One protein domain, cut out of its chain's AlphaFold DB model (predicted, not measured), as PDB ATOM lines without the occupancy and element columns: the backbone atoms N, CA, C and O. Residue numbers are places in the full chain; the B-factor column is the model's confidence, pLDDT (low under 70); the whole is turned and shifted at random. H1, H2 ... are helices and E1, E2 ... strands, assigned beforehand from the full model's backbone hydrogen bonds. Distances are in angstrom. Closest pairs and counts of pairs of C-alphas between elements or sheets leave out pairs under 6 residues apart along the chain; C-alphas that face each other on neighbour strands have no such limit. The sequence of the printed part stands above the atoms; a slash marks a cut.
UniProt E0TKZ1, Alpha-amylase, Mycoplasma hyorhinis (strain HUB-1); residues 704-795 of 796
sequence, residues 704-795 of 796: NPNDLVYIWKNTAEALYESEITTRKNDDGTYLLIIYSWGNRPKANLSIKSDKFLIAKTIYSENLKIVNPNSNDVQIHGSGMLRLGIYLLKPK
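This is residues 704 to 795 of the 796 residues of the protein "Alpha-amylase" of Mycoplasma hyorhinis (strain HUB-1) (UniProt E0TKZ1). The domain is a sandwich, two sheets face to face: the short strands E1, E4, E7 and E6 make one layer and the longer strands E2, E3, E8 and E5 the other, with the four-residue helix H1 over E3 of the longer-stranded layer. The strands of the two layers run at 17 degrees to each other, and the chain passes from layer to layer five times. The printed part has 92 residues, with one named helix and eight named strands in the order H1, E1, E2, E3, E4, E5, E6, E7, E8. Both sheets are antiparallel, ordered E1 - E4 - E7 - E6 and E2 - E3 - E8 - E5, and the class is mostly strand. The whole is compact, with a radius of gyration of the C-alphas of 12.1 A, and elongated in outline, spanning 37 by 23 by 20 A.

H1, residues 705 to 708, begins with C-alpha 705 at (-107.905, 390.027, -0.896) and is 5.6 A long. E1, residues 709 to 711, is 6.0 A long. E2, residues 724 to 728, is 13.5 A long, and E3, residues 734 to 740, 19.2 A. E4, residues 749 to 751, is 6.7 A long. E5, residues 756 to 765, measures 21.7 A and bends by 77 degrees at residue 762, whose C-alpha is at (-96.137, 394.425, -13.730). E6, residues 767 to 770, is 9.7 A long, and E7, residues 778 to 781, 9.9 A. E8, residues 786 to 794, is 24.7 A long and ends with C-alpha 794 at (-104.118, 379.684, -10.285).

In the twisted sheet E2 - E3 - E8 - E5, the hairpin E2 and E3 has N 725 and O 737 within hydrogen-bond range at 2.9 A. E3 and E8 have N 736 and O 790 at 2.8 A, and E8 and E5 have N 765 and O 787 at 2.8 A. In the other sheet, N 710 of E1 and O 750 of E4 are 2.8 A apart, and N 779 of E7 and O 749 of E4 2.9 A. The hairpin E6 and E7 has N 770 and O 778 at 2.8 A. The parts of the sheets that face each other are 9.7 A centre to centre. H1 is on the longer-stranded sheet at a height of 7.9 A, only just over E3 with 3 of its C-alphas, and only grazes the other sheet. H1 is too short for an O i to N i+4 pair; its one O i to N i+3 pair is within range.

The C-alphas of Asp 731 and Asn 743, the two farthest apart, are 37.3 A apart. The printed part has no cut. The link E1 to E2, with 12 residues, is long. Mean pLDDT of the printed part is 89.0; residues 713 to 718 and 745 to 746 are under 70.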
ATOM      1  N   ASN A 704    -112.231 389.450  -2.826       95.62
ATOM      2  CA  ASN A 704    -111.720 389.581  -1.465       95.62
ATOM      3  C   ASN A 704    -110.199 389.323  -1.456       95.62
ATOM      4  O   ASN A 704    -109.777 388.232  -1.847       95.62
ATOM      5  N   PRO A 705    -109.347 390.257  -0.987       94.50
ATOM      6  CA  PRO A 705    -107.905 390.027  -0.896       94.50
ATOM      7  C   PRO A 705    -107.538 388.780  -0.081       94.50
ATOM      8  O   PRO A 705    -106.618 388.053  -0.457       94.50
ATOM      9  N   ASN A 706    -108.297 388.471   0.980       93.00
ATOM     10  CA  ASN A 706    -108.079 387.282   1.808       93.00
ATOM     11  C   ASN A 706    -108.309 385.964   1.048       93.00
ATOM     12  O   ASN A 706    -107.982 384.919   1.603       93.00
ATOM     13  N   ASP A 707    -108.845 385.956  -0.178       94.12
ATOM     14  CA  ASP A 707    -108.918 384.744  -1.008       94.12
ATOM     15  C   ASP A 707    -107.548 384.395  -1.607       94.12
ATOM     16  O   ASP A 707    -107.201 383.215  -1.688       94.12
ATOM     17  N   LEU A 708    -106.755 385.416  -1.966       94.62
ATOM     18  CA  LEU A 708    -105.506 385.303  -2.732       94.62
ATOM     19  C   LEU A 708    -104.242 385.378  -1.865       94.62
ATOM     20  O   LEU A 708    -103.207 384.810  -2.225       94.62
ATOM     21  N   VAL A 709    -104.310 386.086  -0.733       93.31
ATOM     22  CA  VAL A 709    -103.166 386.341   0.156       93.31
ATOM     23  C   VAL A 709    -103.479 386.036   1.622       93.31
ATOM     24  O   VAL A 709    -104.622 386.134   2.072       93.31
ATOM     25  N   TYR A 710    -102.440 385.703   2.385       90.06
ATOM     26  CA  TYR A 710    -102.431 385.761   3.842       90.06
ATOM     27  C   TYR A 710    -101.819 387.101   4.269       90.06
ATOM     28  O   TYR A 710    -100.603 387.293   4.224       90.06
ATOM     29  N   ILE A 711    -102.672 388.041   4.678       83.81
ATOM     30  CA  ILE A 711    -102.247 389.287   5.331       83.81
ATOM     31  C   ILE A 711    -101.748 388.936   6.742       83.81
ATOM     32  O   ILE A 711    -102.436 388.215   7.467       83.81
ATOM     33  N   TRP A 712    -100.577 389.442   7.146       78.56
ATOM     34  CA  TRP A 712     -99.921 389.118   8.425       78.56
ATOM     35  C   TRP A 712    -100.566 389.841   9.629       78.56
ATOM     36  O   TRP A 712     -99.938 390.662  10.303       78.56
ATOM     37  N   LYS A 713    -101.853 389.558   9.873       62.28
ATOM     38  CA  LYS A 713    -102.686 390.175  10.921       62.28
ATOM     39  C   LYS A 713    -102.018 390.080  12.304       62.28
ATOM     40  O   LYS A 713    -101.329 389.113  12.609       62.28
ATOM     41  N   ASN A 714    -102.264 391.090  13.139       55.75
ATOM     42  CA  ASN A 714    -101.744 391.234  14.508       55.75
ATOM     43  C   ASN A 714    -100.216 391.428  14.624       55.75
ATOM     44  O   ASN A 714     -99.630 391.144  15.666       55.75
ATOM     45  N   THR A 715     -99.571 391.979  13.590       59.84
ATOM     46  CA  THR A 715     -98.186 392.479  13.655       59.84
ATOM     47  C   THR A 715     -98.132 393.974  13.329       59.84
ATOM     48  O   THR A 715     -98.952 394.476  12.560       59.84
ATOM     49  N   ALA A 716     -97.121 394.691  13.835       58.84
ATOM     50  CA  ALA A 716     -96.813 396.071  13.419       58.84
ATOM     51  C   ALA A 716     -96.221 396.162  11.988       58.84
ATOM     52  O   ALA A 716     -95.746 397.214  11.561       58.84
ATOM     53  N   GLU A 717     -96.227 395.044  11.261       64.69
ATOM     54  CA  GLU A 717     -95.589 394.818   9.963       64.69
ATOM     55  C   GLU A 717     -96.617 394.508   8.860       64.69
ATOM     56  O   GLU A 717     -96.247 394.157   7.740       64.69
ATOM     57  N   ALA A 718     -97.911 394.617   9.174       68.56
ATOM     58  CA  ALA A 718     -99.015 394.244   8.301       68.56
ATOM     59  C   ALA A 718     -99.426 395.349   7.308       68.56
ATOM     60  O   ALA A 718     -99.506 396.535   7.648       68.56
ATOM     61  N   LEU A 719     -99.795 394.922   6.098       80.31
ATOM     62  CA  LEU A 719    -100.706 395.674   5.227       80.31
ATOM     63  C   LEU A 719    -102.126 395.664   5.811       80.31
ATOM     64  O   LEU A 719    -102.553 394.659   6.384       80.31
ATOM     65  N   TYR A 720    -102.887 396.739   5.612       83.38
ATOM     66  CA  TYR A 720    -104.336 396.712   5.812       83.38
ATOM     67  C   TYR A 720    -105.040 396.177   4.559       83.38
ATOM     68  O   TYR A 720    -104.576 396.361   3.436       83.38
ATOM     69  N   GLU A 721    -106.199 395.542   4.728       86.38
ATOM     70  CA  GLU A 721    -106.967 394.988   3.602       86.38
ATOM     71  C   GLU A 721    -107.420 396.068   2.602       86.38
ATOM     72  O   GLU A 721    -107.465 395.808   1.406       86.38
ATOM     73  N   SER A 722    -107.678 397.295   3.068       84.00
ATOM     74  CA  SER A 722    -108.067 398.437   2.228       84.00
ATOM     75  C   SER A 722    -106.897 399.121   1.492       84.00
ATOM     76  O   SER A 722    -107.133 399.990   0.648       84.00
ATOM     77  N   GLU A 723    -105.648 398.709   1.755       90.19
ATOM     78  CA  GLU A 723    -104.438 399.047   0.974       90.19
ATOM     79  C   GLU A 723    -104.182 398.059  -0.178       90.19
ATOM     80  O   GLU A 723    -103.194 398.168  -0.909       90.19
ATOM     81  N   ILE A 724    -105.055 397.059  -0.319       93.25
ATOM     82  CA  ILE A 724    -104.958 396.010  -1.325       93.25
ATOM     83  C   ILE A 724    -106.225 396.039  -2.175       93.25
ATOM     84  O   ILE A 724    -107.345 396.016  -1.675       93.25
ATOM     85  N   THR A 725    -106.056 396.040  -3.492       95.75
ATOM     86  CA  THR A 725    -107.158 395.888  -4.443       95.75
ATOM     87  C   THR A 725    -106.892 394.677  -5.317       95.75
ATOM     88  O   THR A 725    -105.829 394.554  -5.922       95.75
ATOM     89  N   THR A 726    -107.861 393.761  -5.364       96.81
ATOM     90  CA  THR A 726    -107.759 392.540  -6.166       96.81
ATOM     91  C   THR A 726    -108.842 392.500  -7.231       96.81
ATOM     92  O   THR A 726    -109.998 392.851  -6.966       96.81
ATOM     93  N   ARG A 727    -108.442 392.112  -8.447       97.69
ATOM     94  CA  ARG A 727    -109.332 391.957  -9.602       97.69
ATOM     95  C   ARG A 727    -109.204 390.559 -10.178       97.69
ATOM     96  O   ARG A 727    -108.084 390.123 -10.421       97.69
ATOM     97  N   LYS A 728    -110.316 389.884 -10.456       97.81
ATOM     98  CA  LYS A 728    -110.336 388.653 -11.253       97.81
ATOM     99  C   LYS A 728    -110.434 389.000 -12.738       97.81
ATOM    100  O   LYS A 728    -111.302 389.773 -13.123       97.81
ATOM    101  N   ASN A 729    -109.576 388.419 -13.564       97.81
ATOM    102  CA  ASN A 729    -109.637 388.509 -15.021       97.81
ATOM    103  C   ASN A 729    -110.557 387.417 -15.598       97.81
ATOM    104  O   ASN A 729    -110.751 386.366 -14.983       97.81
ATOM    105  N   ASP A 730    -111.099 387.636 -16.798       96.69
ATOM    106  CA  ASP A 730    -111.972 386.655 -17.465       96.69
ATOM    107  C   ASP A 730    -111.238 385.363 -17.879       96.69
ATOM    108  O   ASP A 730    -111.873 384.324 -18.036       96.69
ATOM    109  N   ASP A 731    -109.903 385.390 -17.981       96.38
ATOM    110  CA  ASP A 731    -109.051 384.207 -18.192       96.38
ATOM    111  C   ASP A 731    -108.787 383.394 -16.903       96.38
ATOM    112  O   ASP A 731    -108.067 382.395 -16.924       96.38
ATOM    113  N   GLY A 732    -109.348 383.820 -15.765       96.06
ATOM    114  CA  GLY A 732    -109.159 383.187 -14.460       96.06
ATOM    115  C   GLY A 732    -107.870 383.573 -13.727       96.06
ATOM    116  O   GLY A 732    -107.660 383.099 -12.610       96.06
ATOM    117  N   THR A 733    -107.020 384.435 -14.295       97.94
ATOM    118  CA  THR A 733    -105.928 385.082 -13.548       97.94
ATOM    119  C   THR A 733    -106.462 386.203 -12.650       97.94
ATOM    120  O   THR A 733    -107.634 386.577 -12.718       97.94
ATOM    121  N   TYR A 734    -105.616 386.740 -11.773       98.44
ATOM    122  CA  TYR A 734    -105.981 387.808 -10.848       98.44
ATOM    123  C   TYR A 734    -104.913 388.902 -10.830       98.44
ATOM    124  O   TYR A 734    -103.722 388.604 -10.778       98.44
ATOM    125  N   LEU A 735    -105.317 390.170 -10.807       98.25
ATOM    126  CA  LEU A 735    -104.438 391.270 -10.420       98.25
ATOM    127  C   LEU A 735    -104.446 391.416  -8.896       98.25
ATOM    128  O   LEU A 735    -105.510 391.521  -8.286       98.25
ATOM    129  N   LEU A 736    -103.256 391.482  -8.303       97.69
ATOM    130  CA  LEU A 736    -103.002 391.924  -6.936       97.69
ATOM    131  C   LEU A 736    -102.323 393.295  -7.004       97.69
ATOM    132  O   LEU A 736    -101.171 393.397  -7.431       97.69
ATOM    133  N   ILE A 737    -103.040 394.340  -6.594       97.12
ATOM    134  CA  ILE A 737    -102.544 395.717  -6.534       97.12
ATOM    135  C   ILE A 737    -102.362 396.091  -5.066       97.12
ATOM    136  O   ILE A 737    -103.300 395.977  -4.279       97.12
ATOM    137  N   ILE A 738    -101.163 396.540  -4.708       95.19
ATOM    138  CA  ILE A 738    -100.797 396.997  -3.364       95.19
ATOM    139  C   ILE A 738    -100.462 398.484  -3.455       95.19
ATOM    140  O   ILE A 738     -99.641 398.879  -4.285       95.19
ATOM    141  N   TYR A 739    -101.075 399.298  -2.602       93.88
ATOM    142  CA  TYR A 739    -100.777 400.719  -2.453       93.88
ATOM    143  C   TYR A 739    -100.756 401.056  -0.964       93.88
ATOM    144  O   TYR A 739    -101.791 401.153  -0.315       93.88
ATOM    145  N   SER A 740     -99.558 401.212  -0.407       91.19
ATOM    146  CA  SER A 740     -99.355 401.405   1.029       91.19
ATOM    147  C   SER A 740     -98.375 402.537   1.315       91.19
ATOM    148  O   SER A 740     -97.458 402.799   0.532       91.19
ATOM    149  N   TRP A 741     -98.579 403.234   2.434       89.56
ATOM    150  CA  TRP A 741     -97.794 404.411   2.806       89.56
ATOM    151  C   TRP A 741     -97.590 404.554   4.330       89.56
ATOM    152  O   TRP A 741     -98.143 403.799   5.140       89.56
ATOM    153  N   GLY A 742     -96.783 405.549   4.713       83.31
ATOM    154  CA  GLY A 742     -96.529 405.952   6.101       83.31
ATOM    155  C   GLY A 742     -95.351 405.231   6.769       83.31
ATOM    156  O   GLY A 742     -94.688 404.388   6.172       83.31
ATOM    157  N   ASN A 743     -95.087 405.547   8.038       73.44
ATOM    158  CA  ASN A 743     -93.856 405.138   8.738       73.44
ATOM    159  C   ASN A 743     -93.881 403.713   9.339       73.44
ATOM    160  O   ASN A 743     -93.054 403.396  10.191       73.44
ATOM    161  N   ARG A 744     -94.811 402.836   8.926       76.31
ATOM    162  CA  ARG A 744     -94.822 401.427   9.374       76.31
ATOM    163  C   ARG A 744     -93.542 400.711   8.917       76.31
ATOM    164  O   ARG A 744     -93.213 400.815   7.732       76.31
ATOM    165  N   PRO A 745     -92.845 399.968   9.800       63.12
ATOM    166  CA  PRO A 745     -91.498 399.450   9.537       63.12
ATOM    167  C   PRO A 745     -91.448 398.428   8.397       63.12
ATOM    168  O   PRO A 745     -90.468 398.387   7.655       63.12
ATOM    169  N   LYS A 746     -92.512 397.634   8.234       69.19
ATOM    170  CA  LYS A 746     -92.725 396.743   7.090       69.19
ATOM    171  C   LYS A 746     -94.202 396.747   6.688       69.19
ATOM    172  O   LYS A 746     -95.037 397.276   7.420       69.19
ATOM    173  N   ALA A 747     -94.505 396.180   5.525       76.00
ATOM    174  CA  ALA A 747     -95.874 395.986   5.048       76.00
ATOM    175  C   ALA A 747     -95.945 394.667   4.262       76.00
ATOM    176  O   ALA A 747     -95.732 394.635   3.049       76.00
ATOM    177  N   ASN A 748     -96.141 393.568   4.987       85.88
ATOM    178  CA  ASN A 748     -95.896 392.214   4.502       85.88
ATOM    179  C   ASN A 748     -97.187 391.416   4.272       85.88
ATOM    180  O   ASN A 748     -98.190 391.586   4.973       85.88
ATOM    181  N   LEU A 749     -97.121 390.493   3.311       90.06
ATOM    182  CA  LEU A 749     -98.093 389.419   3.110       90.06
ATOM    183  C   LEU A 749     -97.410 388.158   2.561       90.06
ATOM    184  O   LEU A 749     -96.327 388.239   1.976       90.06
ATOM    185  N   SER A 750     -98.071 387.008   2.690       91.06
ATOM    186  CA  SER A 750     -97.761 385.810   1.896       91.06
ATOM    187  C   SER A 750     -98.813 385.639   0.799       91.06
ATOM    188  O   SER A 750    -100.003 385.844   1.036       91.06
ATOM    189  N   ILE A 751     -98.408 385.229  -0.400       93.81
ATOM    190  CA  ILE A 751     -99.338 384.688  -1.399       93.81
ATOM    191  C   ILE A 751     -99.857 383.345  -0.876       93.81
ATOM    192  O   ILE A 751     -99.097 382.588  -0.269       93.81
ATOM    193  N   LYS A 752    -101.121 382.994  -1.150       94.00
ATOM    194  CA  LYS A 752    -101.607 381.616  -0.966       94.00
ATOM    195  C   LYS A 752    -100.994 380.702  -2.023       94.00
ATOM    196  O   LYS A 752    -101.618 380.365  -3.029       94.00
ATOM    197  N   SER A 753     -99.711 380.398  -1.849       89.00
ATOM    198  CA  SER A 753     -98.902 379.722  -2.863       89.00
ATOM    199  C   SER A 753     -99.169 378.216  -2.963       89.00
ATOM    200  O   SER A 753     -98.688 377.570  -3.888       89.00
ATOM    201  N   ASP A 754    -100.030 377.674  -2.102       89.31
ATOM    202  CA  ASP A 754    -100.763 376.424  -2.324       89.31
ATOM    203  C   ASP A 754    -101.681 376.501  -3.559       89.31
ATOM    204  O   ASP A 754    -101.815 375.520  -4.285       89.31
ATOM    205  N   LYS A 755    -102.265 377.676  -3.838       92.56
ATOM    206  CA  LYS A 755    -103.299 377.886  -4.870       92.56
ATOM    207  C   LYS A 755    -102.883 378.792  -6.021       92.56
ATOM    208  O   LYS A 755    -103.472 378.698  -7.093       92.56
ATOM    209  N   PHE A 756    -101.894 379.661  -5.829       95.25
ATOM    210  CA  PHE A 756    -101.504 380.671  -6.815       95.25
ATOM    211  C   PHE A 756     -99.988 380.736  -7.028       95.25
ATOM    212  O   PHE A 756     -99.193 380.350  -6.174       95.25
ATOM    213  N   LEU A 757     -99.583 381.271  -8.178       94.19
ATOM    214  CA  LEU A 757     -98.205 381.653  -8.488       94.19
ATOM    215  C   LEU A 757     -98.171 383.075  -9.059       94.19
ATOM    216  O   LEU A 757     -99.099 383.482  -9.761       94.19
ATOM    217  N   ILE A 758     -97.106 383.832  -8.778       95.31
ATOM    218  CA  ILE A 758     -96.886 385.150  -9.391       95.31
ATOM    219  C   ILE A 758     -96.422 384.916 -10.832       95.31
ATOM    220  O   ILE A 758     -95.275 384.550 -11.070       95.31
ATOM    221  N   ALA A 759     -97.324 385.100 -11.794       95.44
ATOM    222  CA  ALA A 759     -97.058 384.882 -13.214       95.44
ATOM    223  C   ALA A 759     -96.319 386.067 -13.858       95.44
ATOM    224  O   ALA A 759     -95.561 385.882 -14.807       95.44
ATOM    225  N   LYS A 760     -96.536 387.289 -13.350       96.56
ATOM    226  CA  LYS A 760     -95.834 388.499 -13.800       96.56
ATOM    227  C   LYS A 760     -95.842 389.579 -12.721       96.56
ATOM    228  O   LYS A 760     -96.906 389.969 -12.250       96.56
ATOM    229  N   THR A 761     -94.682 390.149 -12.414       97.50
ATOM    230  CA  THR A 761     -94.611 391.477 -11.786       97.50
ATOM    231  C   THR A 761     -94.793 392.525 -12.880       97.50
ATOM    232  O   THR A 761     -93.992 392.592 -13.810       97.50
ATOM    233  N   ILE A 762     -95.869 393.309 -12.810       97.44
ATOM    234  CA  ILE A 762     -96.137 394.425 -13.730       97.44
ATOM    235  C   ILE A 762     -95.457 395.694 -13.206       97.44
ATOM    236  O   ILE A 762     -94.871 396.439 -13.986       97.44
ATOM    237  N   TYR A 763     -95.489 395.911 -11.888       97.19
ATOM    238  CA  TYR A 763     -94.818 397.024 -11.219       97.19
ATOM    239  C   TYR A 763     -94.452 396.662  -9.771       97.19
ATOM    240  O   TYR A 763     -95.152 395.864  -9.146       97.19
ATOM    241  N   SER A 764     -93.362 397.225  -9.240       95.50
ATOM    242  CA  SER A 764     -92.919 397.022  -7.852       95.50
ATOM    243  C   SER A 764     -91.983 398.157  -7.420       95.50
ATOM    244  O   SER A 764     -90.890 398.295  -7.966       95.50
ATOM    245  N   GLU A 765     -92.379 398.946  -6.423       94.69
ATOM    246  CA  GLU A 765     -91.553 399.949  -5.747       94.69
ATOM    247  C   GLU A 765     -91.597 399.707  -4.235       94.69
ATOM    248  O   GLU A 765     -92.671 399.604  -3.640       94.69
ATOM    249  N   ASN A 766     -90.411 399.556  -3.638       93.94
ATOM    250  CA  ASN A 766     -90.177 399.195  -2.233       93.94
ATOM    251  C   ASN A 766     -90.927 397.935  -1.739       93.94
ATOM    252  O   ASN A 766     -91.075 397.716  -0.539       93.94
ATOM    253  N   LEU A 767     -91.350 397.073  -2.667       93.81
ATOM    254  CA  LEU A 767     -91.875 395.732  -2.417       93.81
ATOM    255  C   LEU A 767     -90.950 394.702  -3.073       93.81
ATOM    256  O   LEU A 767     -90.607 394.829  -4.254       93.81
ATOM    257  N   LYS A 768     -90.548 393.680  -2.311       93.81
ATOM    258  CA  LYS A 768     -89.643 392.604  -2.737       93.81
ATOM    259  C   LYS A 768     -90.320 391.245  -2.573       93.81
ATOM    260  O   LYS A 768     -90.786 390.920  -1.486       93.81
ATOM    261  N   ILE A 769     -90.308 390.430  -3.627       93.25
ATOM    262  CA  ILE A 769     -90.717 389.022  -3.544       93.25
ATOM    263  C   ILE A 769     -89.605 388.227  -2.844       93.25
ATOM    264  O   ILE A 769     -88.427 388.350  -3.185       93.25
ATOM    265  N   VAL A 770     -89.989 387.416  -1.864       91.19
ATOM    266  CA  VAL A 770     -89.117 386.563  -1.051       91.19
ATOM    267  C   VAL A 770     -89.617 385.119  -1.161       91.19
ATOM    268  O   VAL A 770     -90.814 384.875  -1.285       91.19
ATOM    269  N   ASN A 771     -88.685 384.163  -1.171       85.88
ATOM    270  CA  ASN A 771     -88.945 382.731  -1.373       85.88
ATOM    271  C   ASN A 771     -89.809 382.391  -2.619       85.88
ATOM    272  O   ASN A 771     -90.733 381.591  -2.507       85.88
ATOM    273  N   PRO A 772     -89.528 382.932  -3.826       80.62
ATOM    274  CA  PRO A 772     -90.397 382.777  -5.006       80.62
ATOM    275  C   PRO A 772     -90.638 381.324  -5.463       80.62
ATOM    276  O   PRO A 772     -91.587 381.075  -6.202       80.62
ATOM    277  N   ASN A 773     -89.799 380.380  -5.021       77.12
ATOM    278  CA  ASN A 773     -89.832 378.968  -5.412       77.12
ATOM    279  C   ASN A 773     -90.312 378.029  -4.279       77.12
ATOM    280  O   ASN A 773     -90.121 376.820  -4.382       77.12
ATOM    281  N   SER A 774     -90.866 378.555  -3.178       77.62
ATOM    282  CA  SER A 774     -91.355 377.752  -2.042       77.62
ATOM    283  C   SER A 774     -92.891 377.667  -1.998       77.62
ATOM    284  O   SER A 774     -93.590 378.281  -2.803       77.62
ATOM    285  N   ASN A 775     -93.417 376.934  -1.008       75.38
ATOM    286  CA  ASN A 775     -94.842 376.940  -0.643       75.38
ATOM    287  C   ASN A 775     -95.217 378.075   0.343       75.38
ATOM    288  O   ASN A 775     -96.292 378.053   0.938       75.38
ATOM    289  N   ASP A 776     -94.346 379.075   0.501       82.88
ATOM    290  CA  ASP A 776     -94.576 380.321   1.237       82.88
ATOM    291  C   ASP A 776     -93.872 381.471   0.497       82.88
ATOM    292  O   ASP A 776     -92.813 381.961   0.897       82.88
ATOM    293  N   VAL A 777     -94.441 381.841  -0.656       89.88
ATOM    294  CA  VAL A 777     -94.015 383.008  -1.441       89.88
ATOM    295  C   VAL A 777     -94.485 384.273  -0.727       89.88
ATOM    296  O   VAL A 777     -95.686 384.528  -0.629       89.88
ATOM    297  N   GLN A 778     -93.546 385.094  -0.267       90.38
ATOM    298  CA  GLN A 778     -93.823 386.299   0.516       90.38
ATOM    299  C   GLN A 778     -93.584 387.568  -0.313       90.38
ATOM    300  O   GLN A 778     -92.738 387.590  -1.208       90.38
ATOM    301  N   ILE A 779     -94.296 388.649   0.007       92.00
ATOM    302  CA  ILE A 779     -93.984 390.003  -0.466       92.00
ATOM    303  C   ILE A 779     -93.656 390.850   0.761       92.00
ATOM    304  O   ILE A 779     -94.488 391.007   1.654       92.00
ATOM    305  N   HIS A 780     -92.429 391.372   0.815       90.62
ATOM    306  CA  HIS A 780     -91.946 392.229   1.898       90.62
ATOM    307  C   HIS A 780     -91.921 393.687   1.462       90.62
ATOM    308  O   HIS A 780     -91.307 394.014   0.444       90.62
ATOM    309  N   GLY A 781     -92.556 394.557   2.245       89.44
ATOM    310  CA  GLY A 781     -92.554 396.005   2.033       89.44
ATOM    311  C   GLY A 781     -91.526 396.725   2.901       89.44
ATOM    312  O   GLY A 781     -91.427 396.446   4.092       89.44
ATOM    313  N   SER A 782     -90.812 397.691   2.327       88.75
ATOM    314  CA  SER A 782     -89.871 398.587   3.013       88.75
ATOM    315  C   SER A 782     -90.141 400.056   2.662       88.75
ATOM    316  O   SER A 782     -90.994 400.355   1.831       88.75
ATOM    317  N   GLY A 783     -89.428 400.992   3.296       87.94
ATOM    318  CA  GLY A 783     -89.583 402.423   3.012       87.94
ATOM    319  C   GLY A 783     -90.971 402.972   3.364       87.94
ATOM    320  O   GLY A 783     -91.730 402.355   4.110       87.94
ATOM    321  N   MET A 784     -91.289 404.160   2.845       89.12
ATOM    322  CA  MET A 784     -92.542 404.849   3.155       89.12
ATOM    323  C   MET A 784     -93.641 404.487   2.148       89.12
ATOM    324  O   MET A 784     -94.586 403.784   2.506       89.12
ATOM    325  N   LEU A 785     -93.490 404.900   0.886       93.56
ATOM    326  CA  LEU A 785     -94.338 404.497  -0.238       93.56
ATOM    327  C   LEU A 785     -94.016 403.067  -0.693       93.56
ATOM    328  O   LEU A 785     -92.858 402.757  -0.964       93.56
ATOM    329  N   ARG A 786     -95.041 402.221  -0.818       93.56
ATOM    330  CA  ARG A 786     -94.958 400.822  -1.263       93.56
ATOM    331  C   ARG A 786     -96.047 400.558  -2.294       93.56
ATOM    332  O   ARG A 786     -97.230 400.596  -1.963       93.56
ATOM    333  N   LEU A 787     -95.646 400.322  -3.539       95.81
ATOM    334  CA  LEU A 787     -96.552 400.217  -4.686       95.81
ATOM    335  C   LEU A 787     -96.244 398.949  -5.479       95.81
ATOM    336  O   LEU A 787     -95.102 398.730  -5.874       95.81
ATOM    337  N   GLY A 788     -97.247 398.112  -5.730       96.56
ATOM    338  CA  GLY A 788     -97.061 396.831  -6.409       96.56
ATOM    339  C   GLY A 788     -98.240 396.478  -7.300       96.56
ATOM    340  O   GLY A 788     -99.387 396.734  -6.945       96.56
ATOM    341  N   ILE A 789     -97.956 395.888  -8.459       98.06
ATOM    342  CA  ILE A 789     -98.954 395.332  -9.377       98.06
ATOM    343  C   ILE A 789     -98.435 393.964  -9.823       98.06
ATOM    344  O   ILE A 789     -97.441 393.878 -10.550       98.06
ATOM    345  N   TYR A 790     -99.107 392.897  -9.402       98.06
ATOM    346  CA  TYR A 790     -98.728 391.513  -9.692       98.06
ATOM    347  C   TYR A 790     -99.884 390.777 -10.368       98.06
ATOM    348  O   TYR A 790    -101.025 390.864  -9.922       98.06
ATOM    349  N   LEU A 791     -99.588 390.024 -11.424       98.25
ATOM    350  CA  LEU A 791    -100.508 389.068 -12.023       98.25
ATOM    351  C   LEU A 791    -100.304 387.709 -11.348       98.25
ATOM    352  O   LEU A 791     -99.225 387.120 -11.448       98.25
ATOM    353  N   LEU A 792    -101.334 387.215 -10.673       97.81
ATOM    354  CA  LEU A 792    -101.390 385.893 -10.064       97.81
ATOM    355  C   LEU A 792    -102.133 384.931 -10.996       97.81
ATOM    356  O   LEU A 792    -103.209 385.252 -11.500       97.81
ATOM    357  N   LYS A 793    -101.591 383.731 -11.199       96.75
ATOM    358  CA  LYS A 793    -102.261 382.641 -11.921       96.75
ATOM    359  C   LYS A 793    -102.619 381.521 -10.933       96.75
ATOM    360  O   LYS A 793    -101.771 381.198 -10.097       96.75
ATOM    361  N   PRO A 794    -103.819 380.916 -11.008       95.38
ATOM    362  CA  PRO A 794    -104.118 379.684 -10.285       95.38
ATOM    363  C   PRO A 794    -103.130 378.564 -10.631       95.38
ATOM    364  O   PRO A 794    -102.713 378.422 -11.785       95.38
ATOM    365  N   LYS A 795    -102.771 377.754  -9.637       91.12
ATOM    366  CA  LYS A 795    -102.164 376.440  -9.858       91.12
ATOM    367  C   LYS A 795    -103.244 375.476 -10.373       91.12
ATOM    368  O   LYS A 795    -104.411 375.613 -10.012       91.12
TER     369      LYS A 795